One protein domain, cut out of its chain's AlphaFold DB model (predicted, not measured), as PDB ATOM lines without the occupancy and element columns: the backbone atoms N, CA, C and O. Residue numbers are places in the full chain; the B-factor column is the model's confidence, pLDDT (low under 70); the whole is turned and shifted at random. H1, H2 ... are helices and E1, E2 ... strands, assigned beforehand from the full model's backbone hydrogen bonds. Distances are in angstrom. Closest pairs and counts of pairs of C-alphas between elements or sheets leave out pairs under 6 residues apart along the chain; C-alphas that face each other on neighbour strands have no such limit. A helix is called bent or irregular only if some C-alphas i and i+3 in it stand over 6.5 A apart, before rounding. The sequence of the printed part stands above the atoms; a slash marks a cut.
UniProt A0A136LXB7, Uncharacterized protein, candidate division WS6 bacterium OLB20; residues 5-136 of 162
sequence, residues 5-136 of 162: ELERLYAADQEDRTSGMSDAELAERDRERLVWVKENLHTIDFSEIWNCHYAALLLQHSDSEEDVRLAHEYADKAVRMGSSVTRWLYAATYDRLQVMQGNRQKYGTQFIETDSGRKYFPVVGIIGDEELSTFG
ATOM      1  N   GLU A   5     246.095 188.343 283.913       98.44
ATOM      2  CA  GLU A   5     245.640 187.561 285.065       98.44
ATOM      3  C   GLU A   5     244.114 187.499 285.116       98.44
ATOM      4  O   GLU A   5     243.549 186.435 285.351       98.44
ATOM      5  N   LEU A   6     243.432 188.599 284.786       98.56
ATOM      6  CA  LEU A   6     241.978 188.609 284.659       98.56
ATOM      7  C   LEU A   6     241.497 187.649 283.553       98.56
ATOM      8  O   LEU A   6     240.546 186.899 283.762       98.56
ATOM      9  N   GLU A   7     242.183 187.633 282.407       98.69
ATOM     10  CA  GLU A   7     241.939 186.671 281.325       98.69
ATOM     11  C   GLU A   7     242.164 185.223 281.790       98.69
ATOM     12  O   GLU A   7     241.328 184.354 281.537       98.69
ATOM     13  N   ARG A   8     243.251 184.957 282.527       98.75
ATOM     14  CA  ARG A   8     243.549 183.625 283.077       98.75
ATOM     15  C   ARG A   8     242.462 183.146 284.041       98.75
ATOM     16  O   ARG A   8     242.069 181.982 283.980       98.75
ATOM     17  N   LEU A   9     241.979 184.015 284.929       98.69
ATOM     18  CA  LEU A   9     240.919 183.679 285.885       98.69
ATOM     19  C   LEU A   9     239.588 183.405 285.187       98.69
ATOM     20  O   LEU A   9     238.907 182.453 285.563       98.69
ATOM     21  N   TYR A  10     239.256 184.194 284.162       98.62
ATOM     22  CA  TYR A  10     238.112 183.932 283.291       98.62
ATOM     23  C   TYR A  10     238.238 182.565 282.608       98.62
ATOM     24  O   TYR A  10     237.315 181.762 282.677       98.62
ATOM     25  N   ALA A  11     239.384 182.259 281.995       98.44
ATOM     26  CA  ALA A  11     239.582 180.980 281.312       98.44
ATOM     27  C   ALA A  11     239.436 179.786 282.272       98.44
ATOM     28  O   ALA A  11     238.785 178.801 281.931       98.44
ATOM     29  N   ALA A  12     239.979 179.906 283.486       98.25
ATOM     30  CA  ALA A  12     239.842 178.885 284.520       98.25
ATOM     31  C   ALA A  12     238.387 178.715 284.992       98.25
ATOM     32  O   ALA A  12     237.974 177.596 285.275       98.25
ATOM     33  N   ASP A  13     237.605 179.799 285.084       98.19
ATOM     34  CA  ASP A  13     236.169 179.699 285.380       98.19
ATOM     35  C   ASP A  13     235.450 178.875 284.307       98.19
ATOM     36  O   ASP A  13     234.755 177.912 284.629       98.19
ATOM     37  N   GLN A  14     235.688 179.187 283.030       97.25
ATOM     38  CA  GLN A  14     235.055 178.470 281.923       97.25
ATOM     39  C   GLN A  14     235.435 176.980 281.898       97.25
ATOM     40  O   GLN A  14     234.585 176.135 281.619       97.25
ATOM     41  N   GLU A  15     236.688 176.646 282.221       97.44
ATOM     42  CA  GLU A  15     237.144 175.259 282.351       97.44
ATOM     43  C   GLU A  15     236.410 174.529 283.485       97.44
ATOM     44  O   GLU A  15     235.844 173.454 283.257       97.44
ATOM     45  N   ASP A  16     236.327 175.139 284.673       97.19
ATOM     46  CA  ASP A  16     235.655 174.552 285.836       97.19
ATOM     47  C   ASP A  16     234.177 174.242 285.566       97.19
ATOM     48  O   ASP A  16     233.674 173.203 285.997       97.19
ATOM     49  N   ARG A  17     233.477 175.085 284.792       93.81
ATOM     50  CA  ARG A  17     232.070 174.846 284.411       93.81
ATOM     51  C   ARG A  17     231.870 173.609 283.528       93.81
ATOM     52  O   ARG A  17     230.738 173.156 283.371       93.81
ATOM     53  N   THR A  18     232.939 173.050 282.958       93.75
ATOM     54  CA  THR A  18     232.890 171.859 282.089       93.75
ATOM     55  C   THR A  18     233.595 170.634 282.675       93.75
ATOM     56  O   THR A  18     233.502 169.547 282.107       93.75
ATOM     57  N   SER A  19     234.269 170.776 283.821       90.69
ATOM     58  CA  SER A  19     235.146 169.743 284.390       90.69
ATOM     59  C   SER A  19     234.421 168.673 285.217       90.69
ATOM     60  O   SER A  19     235.042 167.698 285.640       90.69
ATOM     61  N   GLY A  20     233.110 168.824 285.446       90.75
ATOM     62  CA  GLY A  20     232.329 167.926 286.308       90.75
ATOM     63  C   GLY A  20     232.591 168.122 287.807       90.75
ATOM     64  O   GLY A  20     232.275 167.237 288.601       90.75
ATOM     65  N   MET A  21     233.180 169.262 288.179       93.81
ATOM     66  CA  MET A  21     233.384 169.707 289.558       93.81
ATOM     67  C   MET A  21     232.054 169.795 290.326       93.81
ATOM     68  O   MET A  21     231.015 170.108 289.744       93.81
ATOM     69  N   SER A  22     232.080 169.532 291.636       95.38
ATOM     70  CA  SER A  22     230.889 169.706 292.479       95.38
ATOM     71  C   SER A  22     230.549 171.185 292.693       95.38
ATOM     72  O   SER A  22     231.436 172.037 292.711       95.38
ATOM     73  N   ASP A  23     229.277 171.493 292.961       92.62
ATOM     74  CA  ASP A  23     228.828 172.870 293.232       92.62
ATOM     75  C   ASP A  23     229.595 173.535 294.389       92.62
ATOM     76  O   ASP A  23     229.865 174.733 294.361       92.62
ATOM     77  N   ALA A  24     229.973 172.757 295.409       95.44
ATOM     78  CA  ALA A  24     230.709 173.262 296.566       95.44
ATOM     79  C   ALA A  24     232.152 173.654 296.215       95.44
ATOM     80  O   ALA A  24     232.634 174.698 296.654       95.44
ATOM     81  N   GLU A  25     232.836 172.830 295.419       96.75
ATOM     82  CA  GLU A  25     234.175 173.145 294.917       96.75
ATOM     83  C   GLU A  25     234.124 174.352 293.977       96.75
ATOM     84  O   GLU A  25     234.948 175.259 294.090       96.75
ATOM     85  N   LEU A  26     233.110 174.407 293.112       96.62
ATOM     86  CA  LEU A  26     232.901 175.502 292.178       96.62
ATOM     87  C   LEU A  26     232.701 176.838 292.902       96.62
ATOM     88  O   LEU A  26     233.349 177.832 292.578       96.62
ATOM     89  N   ALA A  27     231.867 176.839 293.945       96.06
ATOM     90  CA  ALA A  27     231.618 178.011 294.774       96.06
ATOM     91  C   ALA A  27     232.869 178.485 295.539       96.06
ATOM     92  O   ALA A  27     233.031 179.685 295.768       96.06
ATOM     93  N   GLU A  28     233.769 177.581 295.946       97.44
ATOM     94  CA  GLU A  28     235.067 177.976 296.515       97.44
ATOM     95  C   GLU A  28     235.929 178.687 295.466       97.44
ATOM     96  O   GLU A  28     236.430 179.781 295.728       97.44
ATOM     97  N   ARG A  29     236.044 178.124 294.258       97.94
ATOM     98  CA  ARG A  29     236.822 178.731 293.165       97.94
ATOM     99  C   ARG A  29     236.288 180.098 292.759       97.94
ATOM    100  O   ARG A  29     237.067 181.027 292.544       97.94
ATOM    101  N   ASP A  30     234.970 180.249 292.702       98.06
ATOM    102  CA  ASP A  30     234.333 181.532 292.415       98.06
ATOM    103  C   ASP A  30     234.673 182.573 293.492       98.06
ATOM    104  O   ASP A  30     235.022 183.709 293.163       98.06
ATOM    105  N   ARG A  31     234.677 182.188 294.779       98.00
ATOM    106  CA  ARG A  31     235.107 183.075 295.874       98.00
ATOM    107  C   ARG A  31     236.571 183.492 295.756       98.00
ATOM    108  O   ARG A  31     236.863 184.674 295.932       98.00
ATOM    109  N   GLU A  32     237.478 182.571 295.431       98.25
ATOM    110  CA  GLU A  32     238.901 182.880 295.213       98.25
ATOM    111  C   GLU A  32     239.084 183.921 294.092       98.25
ATOM    112  O   GLU A  32     239.791 184.919 294.263       98.25
ATOM    113  N   ARG A  33     238.393 183.733 292.959       98.50
ATOM    114  CA  ARG A  33     238.420 184.669 291.821       98.50
ATOM    115  C   ARG A  33     237.843 186.033 292.191       98.50
ATOM    116  O   ARG A  33     238.427 187.057 291.838       98.50
ATOM    117  N   LEU A  34     236.722 186.057 292.914       98.19
ATOM    118  CA  LEU A  34     236.072 187.290 293.363       98.19
ATOM    119  C   LEU A  34     236.984 188.128 294.259       98.19
ATOM    120  O   LEU A  34     237.067 189.341 294.061       98.19
ATOM    121  N   VAL A  35     237.689 187.501 295.208       98.44
ATOM    122  CA  VAL A  35     238.667 188.198 296.061       98.44
ATOM    123  C   VAL A  35     239.721 188.881 295.196       98.44
ATOM    124  O   VAL A  35     239.910 190.093 295.308       98.44
ATOM    125  N   TRP A  36     240.332 188.138 294.267       98.44
ATOM    126  CA  TRP A  36     241.367 188.694 293.400       98.44
ATOM    127  C   TRP A  36     240.855 189.865 292.555       98.44
ATOM    128  O   TRP A  36     241.497 190.918 292.511       98.44
ATOM    129  N   VAL A  37     239.691 189.719 291.908       98.25
ATOM    130  CA  VAL A  37     239.122 190.774 291.052       98.25
ATOM    131  C   VAL A  37     238.890 192.044 291.859       98.25
ATOM    132  O   VAL A  37     239.310 193.116 291.426       98.25
ATOM    133  N   LYS A  38     238.279 191.930 293.043       98.12
ATOM    134  CA  LYS A  38     237.944 193.074 293.902       98.12
ATOM    135  C   LYS A  38     239.183 193.824 294.379       98.12
ATOM    136  O   LYS A  38     239.195 195.053 294.351       98.12
ATOM    137  N   GLU A  39     240.236 193.104 294.752       98.31
ATOM    138  CA  GLU A  39     241.508 193.711 295.154       98.31
ATOM    139  C   GLU A  39     242.212 194.425 293.988       98.31
ATOM    140  O   GLU A  39     242.907 195.419 294.202       98.31
ATOM    141  N   ASN A  40     241.985 193.983 292.747       98.38
ATOM    142  CA  ASN A  40     242.695 194.469 291.562       98.38
ATOM    143  C   ASN A  40     241.884 195.412 290.658       98.38
ATOM    144  O   ASN A  40     242.422 195.887 289.661       98.38
ATOM    145  N   LEU A  41     240.636 195.769 290.994       97.31
ATOM    146  CA  LEU A  41     239.813 196.679 290.172       97.31
ATOM    147  C   LEU A  41     240.544 197.979 289.799       97.31
ATOM    148  O   LEU A  41     240.439 198.461 288.677       97.31
ATOM    149  N   HIS A  42     241.321 198.535 290.724       96.75
ATOM    150  CA  HIS A  42     242.032 199.797 290.528       96.75
ATOM    151  C   HIS A  42     243.228 199.711 289.560       96.75
ATOM    152  O   HIS A  42     243.730 200.749 289.130       96.75
ATOM    153  N   THR A  43     243.698 198.506 289.220       96.69
ATOM    154  CA  THR A  43     244.832 198.285 288.306       96.69
ATOM    155  C   THR A  43     244.391 197.899 286.894       96.69
ATOM    156  O   THR A  43     245.208 197.896 285.971       96.69
ATOM    157  N   ILE A  44     243.108 197.577 286.703       98.12
ATOM    158  CA  ILE A  44     242.568 197.092 285.434       98.12
ATOM    159  C   ILE A  44     242.166 198.267 284.532       98.12
ATOM    160  O   ILE A  44     241.401 199.155 284.907       98.12
ATOM    161  N   ASP A  45     242.642 198.236 283.287       98.25
ATOM    162  CA  ASP A  45     242.217 199.164 282.240       98.25
ATOM    163  C   ASP A  45     240.835 198.770 281.699       98.25
ATOM    164  O   ASP A  45     240.708 197.968 280.774       98.25
ATOM    165  N   PHE A  46     239.780 199.355 282.261       98.56
ATOM    166  CA  PHE A  46     238.407 199.139 281.801       98.56
ATOM    167  C   PHE A  46     238.036 199.934 280.541       98.56
ATOM    168  O   PHE A  46     236.853 200.020 280.220       98.56
ATOM    169  N   SER A  47     238.974 200.591 279.852       98.12
ATOM    170  CA  SER A  47     238.722 201.069 278.480       98.12
ATOM    171  C   SER A  47     238.870 199.950 277.439       98.12
ATOM    172  O   SER A  47     238.456 200.111 276.295       98.12
ATOM    173  N   GLU A  48     239.389 198.793 277.857       98.50
ATOM    174  CA  GLU A  48     239.493 197.566 277.074       98.50
ATOM    175  C   GLU A  48     238.226 196.698 277.198       98.50
ATOM    176  O   GLU A  48     237.783 196.388 278.308       98.50
ATOM    177  N   ILE A  49     237.666 196.253 276.064       98.69
ATOM    178  CA  ILE A  49     236.395 195.500 276.006       98.69
ATOM    179  C   ILE A  49     236.483 194.205 276.808       98.69
ATOM    180  O   ILE A  49     235.581 193.883 277.586       98.69
ATOM    181  N   TRP A  50     237.572 193.465 276.615       98.62
ATOM    182  CA  TRP A  50     237.743 192.151 277.220       98.62
ATOM    183  C   TRP A  50     237.936 192.226 278.730       98.62
ATOM    184  O   TRP A  50     237.362 191.417 279.448       98.62
ATOM    185  N   ASN A  51     238.606 193.265 279.233       98.81
ATOM    186  CA  ASN A  51     238.720 193.478 280.675       98.81
ATOM    187  C   ASN A  51     237.348 193.712 281.322       98.81
ATOM    188  O   ASN A  51     237.062 193.165 282.384       98.81
ATOM    189  N   CYS A  52     236.470 194.479 280.668       98.88
ATOM    190  CA  CYS A  52     235.092 194.642 281.125       98.88
ATOM    191  C   CYS A  52     234.307 193.323 281.075       98.88
ATOM    192  O   CYS A  52     233.607 193.000 282.030       98.88
ATOM    193  N   HIS A  53     234.433 192.554 279.990       98.81
ATOM    194  CA  HIS A  53     233.758 191.261 279.846       98.81
ATOM    195  C   HIS A  53     234.176 190.269 280.942       98.81
ATOM    196  O   HIS A  53     233.318 189.715 281.628       98.81
ATOM    197  N   TYR A  54     235.481 190.079 281.143       98.81
ATOM    198  CA  TYR A  54     236.012 189.139 282.130       98.81
ATOM    199  C   TYR A  54     235.639 189.543 283.557       98.81
ATOM    200  O   TYR A  54     235.175 188.706 284.328       98.81
ATOM    201  N   ALA A  55     235.766 190.829 283.902       98.75
ATOM    202  CA  ALA A  55     235.367 191.312 285.220       98.75
ATOM    203  C   ALA A  55     233.861 191.136 285.461       98.75
ATOM    204  O   ALA A  55     233.476 190.684 286.535       98.75
ATOM    205  N   ALA A  56     233.016 191.435 284.466       98.81
ATOM    206  CA  ALA A  56     231.574 191.226 284.571       98.81
ATOM    207  C   ALA A  56     231.220 189.754 284.819       98.81
ATOM    208  O   ALA A  56     230.389 189.464 285.679       98.81
ATOM    209  N   LEU A  57     231.868 188.827 284.105       98.75
ATOM    210  CA  LEU A  57     231.628 187.399 284.286       98.75
ATOM    211  C   LEU A  57     232.027 186.924 285.689       98.75
ATOM    212  O   LEU A  57     231.273 186.200 286.325       98.75
ATOM    213  N   LEU A  58     233.181 187.351 286.199       98.69
ATOM    214  CA  LEU A  58     233.629 186.913 287.520       98.69
ATOM    215  C   LEU A  58     232.797 187.545 288.645       98.69
ATOM    216  O   LEU A  58     232.403 186.855 289.580       98.69
ATOM    217  N   LEU A  59     232.471 188.839 288.544       98.75
ATOM    218  CA  LEU A  59     231.698 189.561 289.559       98.75
ATOM    219  C   LEU A  59     230.247 189.075 289.680       98.75
ATOM    220  O   LEU A  59     229.693 189.116 290.779       98.75
ATOM    221  N   GLN A  60     229.627 188.585 288.597       98.06
ATOM    222  CA  GLN A  60     228.243 188.091 288.668       98.06
ATOM    223  C   GLN A  60     228.075 186.867 289.580       98.06
ATOM    224  O   GLN A  60     226.959 186.602 290.022       98.06
ATOM    225  N   HIS A  61     229.157 186.143 289.883       96.62
ATOM    226  CA  HIS A  61     229.139 185.003 290.801       96.62
ATOM    227  C   HIS A  61     229.049 185.417 292.276       96.62
ATOM    228  O   HIS A  61     228.881 184.564 293.139       96.62
ATOM    229  N   SER A  62     229.130 186.715 292.583       97.19
ATOM    230  CA  SER A  62     228.984 187.208 293.949       97.19
ATOM    231  C   SER A  62     227.540 187.120 294.450       97.19
ATOM    232  O   SER A  62     226.577 187.302 293.697       97.19
ATOM    233  N   ASP A  63     227.397 186.916 295.757       94.69
ATOM    234  CA  ASP A  63     226.131 187.045 296.490       94.69
ATOM    235  C   ASP A  63     225.881 188.483 296.988       94.69
ATOM    236  O   ASP A  63     224.858 188.768 297.612       94.69
ATOM    237  N   SER A  64     226.801 189.414 296.715       97.00
ATOM    238  CA  SER A  64     226.654 190.834 297.045       97.00
ATOM    239  C   SER A  64     225.929 191.601 295.941       97.00
ATOM    240  O   SER A  64     226.351 191.594 294.785       97.00
ATOM    241  N   GLU A  65     224.879 192.343 296.314       97.19
ATOM    242  CA  GLU A  65     224.148 193.235 295.397       97.19
ATOM    243  C   GLU A  65     225.090 194.271 294.753       97.19
ATOM    244  O   GLU A  65     224.960 194.594 293.575       97.19
ATOM    245  N   GLU A  66     226.078 194.764 295.506       98.12
ATOM    246  CA  GLU A  66     227.065 195.731 295.018       98.12
ATOM    247  C   GLU A  66     227.991 195.140 293.950       98.12
ATOM    248  O   GLU A  66     228.222 195.787 292.927       98.12
ATOM    249  N   ASP A  67     228.473 193.914 294.152       98.50
ATOM    250  CA  ASP A  67     229.359 193.258 293.189       98.50
ATOM    251  C   ASP A  67     228.589 192.915 291.900       98.50
ATOM    252  O   ASP A  67     229.094 193.137 290.801       98.50
ATOM    253  N   VAL A  68     227.338 192.450 292.010       98.62
ATOM    254  CA  VAL A  68     226.482 192.152 290.846       98.62
ATOM    255  C   VAL A  68     226.088 193.428 290.095       98.62
ATOM    256  O   VAL A  68     226.056 193.436 288.862       98.62
ATOM    257  N   ARG A  69     225.839 194.536 290.802       98.75
ATOM    258  CA  ARG A  69     225.641 195.844 290.165       98.75
ATOM    259  C   ARG A  69     226.890 196.267 289.391       98.75
ATOM    260  O   ARG A  69     226.771 196.683 288.242       98.75
ATOM    261  N   LEU A  70     228.074 196.111 289.978       98.62
ATOM    262  CA  LEU A  70     229.330 196.409 289.294       98.62
ATOM    263  C   LEU A  70     229.553 195.489 288.077       98.62
ATOM    264  O   LEU A  70     229.991 195.953 287.022       98.62
ATOM    265  N   ALA A  71     229.183 194.209 288.180       98.88
ATOM    266  CA  ALA A  71     229.187 193.279 287.053       98.88
ATOM    267  C   ALA A  71     228.325 193.800 285.892       98.88
ATOM    268  O   ALA A  71     228.764 193.801 284.740       98.88
ATOM    269  N   HIS A  72     227.123 194.295 286.203       98.88
ATOM    270  CA  HIS A  72     226.226 194.882 285.212       98.88
ATOM    271  C   HIS A  72     226.812 196.142 284.564       98.88
ATOM    272  O   HIS A  72     226.759 196.284 283.343       98.88
ATOM    273  N   GLU A  73     227.420 197.031 285.352       98.81
ATOM    274  CA  GLU A  73     228.069 198.247 284.850       98.81
ATOM    275  C   GLU A  73     229.196 197.925 283.853       98.81
ATOM    276  O   GLU A  73     229.281 198.544 282.787       98.81
ATOM    277  N   TYR A  74     230.035 196.923 284.138       98.88
ATOM    278  CA  TYR A  74     231.075 196.493 283.199       98.88
ATOM    279  C   TYR A  74     230.510 195.785 281.966       98.88
ATOM    280  O   TYR A  74     231.004 196.016 280.858       98.88
ATOM    281  N   ALA A  75     229.457 194.979 282.117       98.88
ATOM    282  CA  ALA A  75     228.783 194.368 280.977       98.88
ATOM    283  C   ALA A  75     228.177 195.432 280.041       98.88
ATOM    284  O   ALA A  75     228.413 195.381 278.833       98.88
ATOM    285  N   ASP A  76     227.474 196.435 280.586       98.81
ATOM    286  CA  ASP A  76     226.936 197.579 279.829       98.81
ATOM    287  C   ASP A  76     228.056 198.345 279.120       98.81
ATOM    288  O   ASP A  76     227.982 198.603 277.917       98.81
ATOM    289  N   LYS A  77     229.153 198.635 279.828       98.81
ATOM    290  CA  LYS A  77     230.310 199.323 279.245       98.81
ATOM    291  C   LYS A  77     230.894 198.566 278.048       98.81
ATOM    292  O   LYS A  77     231.095 199.169 276.994       98.81
ATOM    293  N   ALA A  78     231.114 197.256 278.173       98.81
ATOM    294  CA  ALA A  78     231.614 196.426 277.077       98.81
ATOM    295  C   ALA A  78     230.656 196.417 275.872       98.81
ATOM    296  O   ALA A  78     231.102 196.515 274.728       98.81
ATOM    297  N   VAL A  79     229.343 196.328 276.116       98.75
ATOM    298  CA  VAL A  79     228.321 196.364 275.057       98.75
ATOM    299  C   VAL A  79     228.310 197.720 274.348       98.75
ATOM    300  O   VAL A  79     228.307 197.755 273.117       98.75
ATOM    301  N   ARG A  80     228.388 198.836 275.086       98.62
ATOM    302  CA  ARG A  80     228.485 200.194 274.511       98.62
ATOM    303  C   ARG A  80     229.751 200.406 273.689       98.62
ATOM    304  O   ARG A  80     229.732 201.176 272.734       98.62
ATOM    305  N   MET A  81     230.829 199.710 274.036       98.56
ATOM    306  CA  MET A  81     232.077 199.682 273.269       98.56
ATOM    307  C   MET A  81     232.017 198.750 272.045       98.56
ATOM    308  O   MET A  81     232.968 198.706 271.270       98.56
ATOM    309  N   GLY A  82     230.903 198.044 271.831       98.00
ATOM    310  CA  GLY A  82     230.648 197.240 270.635       98.00
ATOM    311  C   GLY A  82     230.724 195.726 270.840       98.00
ATOM    312  O   GLY A  82     230.623 194.987 269.861       98.00
ATOM    313  N   SER A  83     230.871 195.234 272.074       98.19
ATOM    314  CA  SER A  83     230.907 193.791 272.332       98.19
ATOM    315  C   SER A  83     229.540 193.140 272.131       98.19
ATOM    316  O   SER A  83     228.608 193.356 272.909       98.19
ATOM    317  N   SER A  84     229.418 192.291 271.112       97.12
ATOM    318  CA  SER A  84     228.245 191.430 270.927       97.12
ATOM    319  C   SER A  84     228.240 190.249 271.898       97.12
ATOM    320  O   SER A  84     227.191 189.906 272.434       97.12
ATOM    321  N   VAL A  85     229.411 189.671 272.185       96.75
ATOM    322  CA  VAL A  85     229.549 188.501 273.067       96.75
ATOM    323  C   VAL A  85     229.217 188.811 274.530       96.75
ATOM    324  O   VAL A  85     228.811 187.923 275.269       96.75
ATOM    325  N   THR A  86     229.323 190.076 274.960       98.56
ATOM    326  CA  THR A  86     228.976 190.488 276.335       98.56
ATOM    327  C   THR A  86     227.478 190.736 276.534       98.56
ATOM    328  O   THR A  86     227.034 190.923 277.664       98.56
ATOM    329  N   ARG A  87     226.655 190.738 275.477       98.62
ATOM    330  CA  ARG A  87     225.233 191.098 275.616       98.62
ATOM    331  C   ARG A  87     224.437 190.115 276.473       98.62
ATOM    332  O   ARG A  87     223.529 190.544 277.181       98.62
ATOM    333  N   TRP A  88     224.824 188.839 276.476       98.44
ATOM    334  CA  TRP A  88     224.208 187.862 277.368       98.44
ATOM    335  C   TRP A  88     224.522 188.184 278.830       98.44
ATOM    336  O   TRP A  88     223.612 188.224 279.650       98.44
ATOM    337  N   LEU A  89     225.779 188.527 279.148       98.50
ATOM    338  CA  LEU A  89     226.166 188.960 280.496       98.50
ATOM    339  C   LEU A  89     225.436 190.236 280.915       98.50
ATOM    340  O   LEU A  89     225.041 190.356 282.071       98.50
ATOM    341  N   TYR A  90     225.208 191.173 279.993       98.88
ATOM    342  CA  TYR A  90     224.407 192.367 280.270       98.88
ATOM    343  C   TYR A  90     222.988 191.999 280.730       98.88
ATOM    344  O   TYR A  90     222.535 192.488 281.765       98.88
ATOM    345  N   ALA A  91     222.312 191.103 280.004       98.75
ATOM    346  CA  ALA A  91     220.984 190.621 280.371       98.75
ATOM    347  C   ALA A  91     221.004 189.822 281.687       98.75
ATOM    348  O   ALA A  91     220.192 190.074 282.577       98.75
ATOM    349  N   ALA A  92     221.971 188.912 281.837       98.62
ATOM    350  CA  ALA A  92     222.086 188.028 282.989       98.62
ATOM    351  C   ALA A  92     222.343 188.782 284.298       98.62
ATOM    352  O   ALA A  92     221.666 188.534 285.298       98.62
ATOM    353  N   THR A  93     223.277 189.736 284.282       98.81
ATOM    354  CA  THR A  93     223.601 190.584 285.440       98.81
ATOM    355  C   THR A  93     222.451 191.514 285.807       98.81
ATOM    356  O   THR A  93     222.168 191.680 286.992       98.81
ATOM    357  N   TYR A  94     221.743 192.065 284.812       98.75
ATOM    358  CA  TYR A  94     220.552 192.880 285.049       98.75
ATOM    359  C   TYR A  94     219.474 192.077 285.779       98.75
ATOM    360  O   TYR A  94     218.993 192.491 286.834       98.75
ATOM    361  N   ASP A  95     219.122 190.910 285.243       98.62
ATOM    362  CA  ASP A  95     218.093 190.056 285.825       98.62
ATOM    363  C   ASP A  95     218.497 189.547 287.214       98.62
ATOM    364  O   ASP A  95     217.656 189.519 288.113       98.62
ATOM    365  N   ARG A  96     219.779 189.205 287.427       98.12
ATOM    366  CA  ARG A  96     220.296 188.822 288.754       98.12
ATOM    367  C   ARG A  96     220.095 189.951 289.756       98.12
ATOM    368  O   ARG A  96     219.540 189.713 290.825       98.12
ATOM    369  N   LEU A  97     220.473 191.177 289.389       97.94
ATOM    370  CA  LEU A  97     220.294 192.352 290.237       97.94
ATOM    371  C   LEU A  97     218.812 192.592 290.564       97.94
ATOM    372  O   LEU A  97     218.483 192.841 291.720       97.94
ATOM    373  N   GLN A  98     217.913 192.455 289.580       98.00
ATOM    374  CA  GLN A  98     216.471 192.580 289.819       98.00
ATOM    375  C   GLN A  98     215.974 191.543 290.830       98.00
ATOM    376  O   GLN A  98     215.332 191.911 291.812       98.00
ATOM    377  N   VAL A  99     216.308 190.265 290.637       97.50
ATOM    378  CA  VAL A  99     215.878 189.189 291.542       97.50
ATOM    379  C   VAL A  99     216.432 189.394 292.955       97.50
ATOM    380  O   VAL A  99     215.684 189.245 293.921       97.50
ATOM    381  N   MET A 100     217.702 189.790 293.092       95.62
ATOM    382  CA  MET A 100     218.316 190.095 294.394       95.62
ATOM    383  C   MET A 100     217.619 191.248 295.121       95.62
ATOM    384  O   MET A 100     217.543 191.241 296.346       95.62
ATOM    385  N   GLN A 101     217.081 192.213 294.378       95.44
ATOM    386  CA  GLN A 101     216.343 193.358 294.912       95.44
ATOM    387  C   GLN A 101     214.859 193.066 295.181       95.44
ATOM    388  O   GLN A 101     214.122 193.972 295.560       95.44
ATOM    389  N   GLY A 102     214.401 191.826 294.989       96.06
ATOM    390  CA  GLY A 102     212.994 191.467 295.167       96.06
ATOM    391  C   GLY A 102     212.111 191.778 293.949       96.06
ATOM    392  O   GLY A 102     210.886 191.660 294.030       96.06
ATOM    393  N   ASN A 103     212.706 192.151 292.816       96.94
ATOM    394  CA  ASN A 103     211.998 192.549 291.605       96.94
ATOM    395  C   ASN A 103     211.854 191.399 290.606       96.94
ATOM    396  O   ASN A 103     212.582 190.405 290.612       96.94
ATOM    397  N   ARG A 104     210.892 191.566 289.696       97.75
ATOM    398  CA  ARG A 104     210.739 190.696 288.530       97.75
ATOM    399  C   ARG A 104     211.864 190.959 287.534       97.75
ATOM    400  O   ARG A 104     212.243 192.107 287.317       97.75
ATOM    401  N   GLN A 105     212.344 189.902 286.896       97.75
ATOM    402  CA  GLN A 105     213.397 189.999 285.892       97.75
ATOM    403  C   GLN A 105     212.841 190.446 284.527       97.75
ATOM    404  O   GLN A 105     211.625 190.441 284.306       97.75
ATOM    405  N   LYS A 106     213.709 190.857 283.603       98.06
ATOM    406  CA  LYS A 106     213.310 191.338 282.275       98.06
ATOM    407  C   LYS A 106     213.572 190.311 281.181       98.06
ATOM    408  O   LYS A 106     212.695 190.116 280.347       98.06
ATOM    409  N   TYR A 107     214.740 189.678 281.169       98.31
ATOM    410  CA  TYR A 107     215.189 188.833 280.058       98.31
ATOM    411  C   TYR A 107     214.947 187.334 280.296       98.31
ATOM    412  O   TYR A 107     214.973 186.553 279.348       98.31
ATOM    413  N   GLY A 108     214.636 186.927 281.527       97.69
ATOM    414  CA  GLY A 108     214.306 185.541 281.856       97.69
ATOM    415  C   GLY A 108     215.540 184.646 281.971       97.69
ATOM    416  O   GLY A 108     215.474 183.474 281.598       97.69
ATOM    417  N   THR A 109     216.669 185.186 282.437       97.75
ATOM    418  CA  THR A 109     217.933 184.442 282.565       97.75
ATOM    419  C   THR A 109     218.119 183.769 283.925       97.75
ATOM    420  O   THR A 109     218.925 182.854 284.036       97.75
ATOM    421  N   GLN A 110     217.424 184.227 284.969       97.75
ATOM    422  CA  GLN A 110     217.585 183.735 286.340       97.75
ATOM    423  C   GLN A 110     216.557 182.653 286.669       97.75
ATOM    424  O   GLN A 110     215.356 182.807 286.417       97.75
ATOM    425  N   PHE A 111     217.028 181.574 287.284       96.94
ATOM    426  CA  PHE A 111     216.227 180.416 287.661       96.94
ATOM    427  C   PHE A 111     216.815 179.719 288.888       96.94
ATOM    428  O   PHE A 111     217.942 179.988 289.296       96.94
ATOM    429  N   ILE A 112     216.036 178.802 289.452       95.06
ATOM    430  CA  ILE A 112     216.497 177.787 290.394       95.06
ATOM    431  C   ILE A 112     216.457 176.422 289.709       95.06
ATOM    432  O   ILE A 112     215.534 176.132 288.939       95.06
ATOM    433  N   GLU A 113     217.457 175.590 289.984       92.94
ATOM    434  CA  GLU A 113     217.423 174.178 289.608       92.94
ATOM    435  C   GLU A 113     216.514 173.418 290.587       92.94
ATOM    436  O   GLU A 113     216.499 173.682 291.792       92.94
ATOM    437  N   THR A 114     215.709 172.502 290.062       92.25
ATOM    438  CA  THR A 114     214.794 171.642 290.826       92.25
ATOM    439  C   THR A 114     214.876 170.215 290.296       92.25
ATOM    440  O   THR A 114     215.339 169.997 289.179       92.25
ATOM    441  N   ASP A 115     214.332 169.245 291.033       91.00
ATOM    442  CA  ASP A 115     214.264 167.845 290.578       91.00
ATOM    443  C   ASP A 115     213.539 167.679 289.227       91.00
ATOM    444  O   ASP A 115     213.802 166.742 288.476       91.00
ATOM    445  N   SER A 116     212.622 168.598 288.900       90.12
ATOM    446  CA  SER A 116     211.880 168.630 287.632       90.12
ATOM    447  C   SER A 116     212.516 169.518 286.551       90.12
ATOM    448  O   SER A 116     211.882 169.781 285.531       90.12
ATOM    449  N   GLY A 117     213.739 170.006 286.769       92.56
ATOM    450  CA  GLY A 117     214.440 170.950 285.896       92.56
ATOM    451  C   GLY A 117     214.377 172.394 286.400       92.56
ATOM    452  O   GLY A 117     214.230 172.649 287.595       92.56
ATOM    453  N   ARG A 118     214.482 173.364 285.489       95.81
ATOM    454  CA  ARG A 118     214.589 174.788 285.843       95.81
ATOM    455  C   ARG A 118     213.236 175.436 286.104       95.81
ATOM    456  O   ARG A 118     212.335 175.345 285.271       95.81
ATOM    457  N   LYS A 119     213.143 176.191 287.201       97.00
ATOM    458  CA  LYS A 119     212.061 177.159 287.441       97.00
ATOM    459  C   LYS A 119     212.614 178.573 287.437       97.00
ATOM    460  O   LYS A 119     213.470 178.913 288.247       97.00
ATOM    461  N   TYR A 120     212.112 179.402 286.539       97.62
ATOM    462  CA  TYR A 120     212.559 180.772 286.328       97.62
ATOM    463  C   TYR A 120     211.821 181.740 287.258       97.62
ATOM    464  O   TYR A 120     210.648 181.541 287.584       97.62
ATOM    465  N   PHE A 121     212.498 182.811 287.679       97.94
ATOM    466  CA  PHE A 121     211.843 183.887 288.433       97.94
ATOM    467  C   PHE A 121     210.876 184.681 287.542       97.94
ATOM    468  O   PHE A 121     211.112 184.778 286.336       97.94
ATOM    469  N   PRO A 122     209.816 185.299 288.087       97.88
ATOM    470  CA  PRO A 122     208.793 185.952 287.283       97.88
ATOM    471  C   PRO A 122     209.362 187.100 286.448       97.88
ATOM    472  O   PRO A 122     210.199 187.869 286.924       97.88
ATOM    473  N   VAL A 123     208.855 187.248 285.223       97.75
ATOM    474  CA  VAL A 123     209.222 188.342 284.314       97.75
ATOM    475  C   VAL A 123     208.248 189.520 284.409       97.75
ATOM    476  O   VAL A 123     207.066 189.351 284.736       97.75
ATOM    477  N   VAL A 124     208.727 190.735 284.124       96.88
ATOM    478  CA  VAL A 124     207.871 191.937 284.003       96.88
ATOM    479  C   VAL A 124     206.919 191.855 282.806       96.88
ATOM    480  O   VAL A 124     205.833 192.427 282.839       96.88
ATOM    481  N   GLY A 125     207.308 191.116 281.770       94.31
ATOM    482  CA  GLY A 125     206.549 190.885 280.549       94.31
ATOM    483  C   GLY A 125     207.287 189.898 279.648       94.31
ATOM    484  O   GLY A 125     208.443 189.570 279.908       94.31
ATOM    485  N   ILE A 126     206.614 189.417 278.605       92.56
ATOM    486  CA  ILE A 126     207.232 188.532 277.614       92.56
ATOM    487  C   ILE A 126     207.910 189.386 276.547       92.56
ATOM    488  O   ILE A 126     207.268 190.243 275.939       92.56
ATOM    489  N   ILE A 127     209.198 189.133 276.327       94.19
ATOM    490  CA  ILE A 127     209.983 189.719 275.239       94.19
ATOM    491  C   ILE A 127     209.962 188.751 274.052       94.19
ATOM    492  O   ILE A 127     210.027 187.536 274.241       94.19
ATOM    493  N   GLY A 128     209.842 189.281 272.832       95.44
ATOM    494  CA  GLY A 128     209.858 188.471 271.612       95.44
ATOM    495  C   GLY A 128     211.235 187.868 271.319       95.44
ATOM    496  O   GLY A 128     212.264 188.464 271.636       95.44
ATOM    497  N   ASP A 129     211.255 186.709 270.660       96.25
ATOM    498  CA  ASP A 129     212.488 185.962 270.364       96.25
ATOM    499  C   ASP A 129     213.511 186.774 269.558       96.25
ATOM    500  O   ASP A 129     214.711 186.670 269.801       96.25
ATOM    501  N   GLU A 130     213.044 187.618 268.631       96.75
ATOM    502  CA  GLU A 130     213.914 188.506 267.854       96.75
ATOM    503  C   GLU A 130     214.700 189.447 268.775       96.75
ATOM    504  O   GLU A 130     215.926 189.503 268.691       96.75
ATOM    505  N   GLU A 131     214.024 190.113 269.714       96.00
ATOM    506  CA  GLU A 131     214.666 191.018 270.667       96.00
ATOM    507  C   GLU A 131     215.596 190.258 271.624       96.00
ATOM    508  O   GLU A 131     216.740 190.679 271.810       96.00
ATOM    509  N   LEU A 132     215.177 189.108 272.167       96.69
ATOM    510  CA  LEU A 132     216.020 188.286 273.051       96.69
ATOM    511  C   LEU A 132     217.297 187.807 272.358       96.69
ATOM    512  O   LEU A 132     218.381 187.860 272.947       96.69
ATOM    513  N   SER A 133     217.194 187.426 271.084       96.31
ATOM    514  CA  SER A 133     218.344 186.990 270.293       96.31
ATOM    515  C   SER A 133     219.393 188.092 270.133       96.31
ATOM    516  O   SER A 133     220.589 187.796 270.096       96.31
ATOM    517  N   THR A 134     218.991 189.372 270.141       96.62
ATOM    518  CA  THR A 134     219.950 190.488 270.104       96.62
ATOM    519  C   THR A 134     220.829 190.541 271.348       96.62
ATOM    520  O   THR A 134     221.952 191.039 271.254       96.62
ATOM    521  N   PHE A 135     220.353 189.994 272.472       96.75
ATOM    522  CA  PHE A 135     221.095 189.839 273.719       96.75
ATOM    523  C   PHE A 135     221.748 188.459 273.865       96.75
ATOM    524  O   PHE A 135     222.401 188.205 274.870       96.75
ATOM    525  N   GLY A 136     221.593 187.561 272.888       96.00
ATOM    526  CA  GLY A 136     222.046 186.173 273.002       96.00
ATOM    527  C   GLY A 136     221.254 185.358 274.030       96.00
ATOM    528  O   GLY A 136     221.756 184.350 274.516       96.00
TER     529      GLY A 136
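This is residues 5 to 136 of the 162 residues of an uncharacterized protein of candidate division WS6 bacterium OLB20 (UniProt A0A136LXB7). An up-and-down bundle of three helices, H3, H4 and H5, makes the core, and the helical hairpin of H1 and H2 packs on its H3 side at a steep slant. At the other end, beyond H5, lie a small strand hairpin, E1 and E2, and the short helix H6, both apart from H1 and H2. The printed part has 132 residues, with the order H1 H2 H3 H4 H5 E1 E2 H6; the sheet, E1 - E2, is antiparallel, and the class is mostly helix. The whole is compact, with a radius of gyration of the C-alphas of 14.9 A, and its outline is rounded, spanning 40 by 36 by 26 A.

Find C-alpha 5 at (245.640, 187.561, 285.065); from there H1 runs 16.4 A through residues 5 to 16. H2, residues 23 to 43, is the longest helix at 30.4 A; look near residue 37 for a kink of 28 degrees. H2 is irregular, with C-alphas 39 and 42 lying 7.7 A apart. H3 holds residues 49 to 59 over 15.5 A. H4, residues 65 to 80, starts with C-alpha 65 at (224.148, 193.235, 295.397) and runs 22.4 A. H5 takes residues 87 to 100 over 20.0 A. Next come the strands E1, residues 111 to 114, and E2, residues 117 to 120. H6, residues 129 to 134, ends with C-alpha 134 at (219.950, 190.488, 270.104).

Look first at the helical hairpin H1 and H2: they touch, the C-alphas of Leu 9 and Arg 33 being closest at 6.5 A, at a shallow tilt of 13 degrees, opposite ways. H3 is the hub, touching four helices. It touches H1 at a steep tilt of 54 degrees, closest at the C-alphas of Tyr 10 and Tyr 54, 5.7 A. H2 touches H3 with residues 30 to 37 alone, closest at the C-alphas of Leu 34 and Leu 59, 6.2 A. In the hairpin H3 and H4 the closest C-alphas, of Ala 56 and Ala 71, are 4.0 A apart. In the hairpin H4 and H5 they are those of Ala 75 and Tyr 90, 4.9 A. H3 and H5 only just touch, with 3 pairs of C-alphas within 8 A, the closest being those of Leu 57 and Leu 89, 6.8 A. In the hairpin E1 and E2, N 112 and O 119 are within hydrogen-bond range at 2.8 A. H6 is close to H5 but not clearly touching, with the C-alphas of Arg 87 and Thr 134 closest at 7.7 A. Every O i to N i+4 pair is within hydrogen-bond range in H1, H3, H4, H5 and H6; in H2, 15 of 17 are.

The C-alphas farthest apart, of Thr 43 and Ser 116, are 44.3 A from each other. The printed part has no cut and no long link, and residues 18 to 24, of which 23 and 24 belong to H2, stand free. The mean pLDDT of the printed part is 97.2, and no printed residue is under 70.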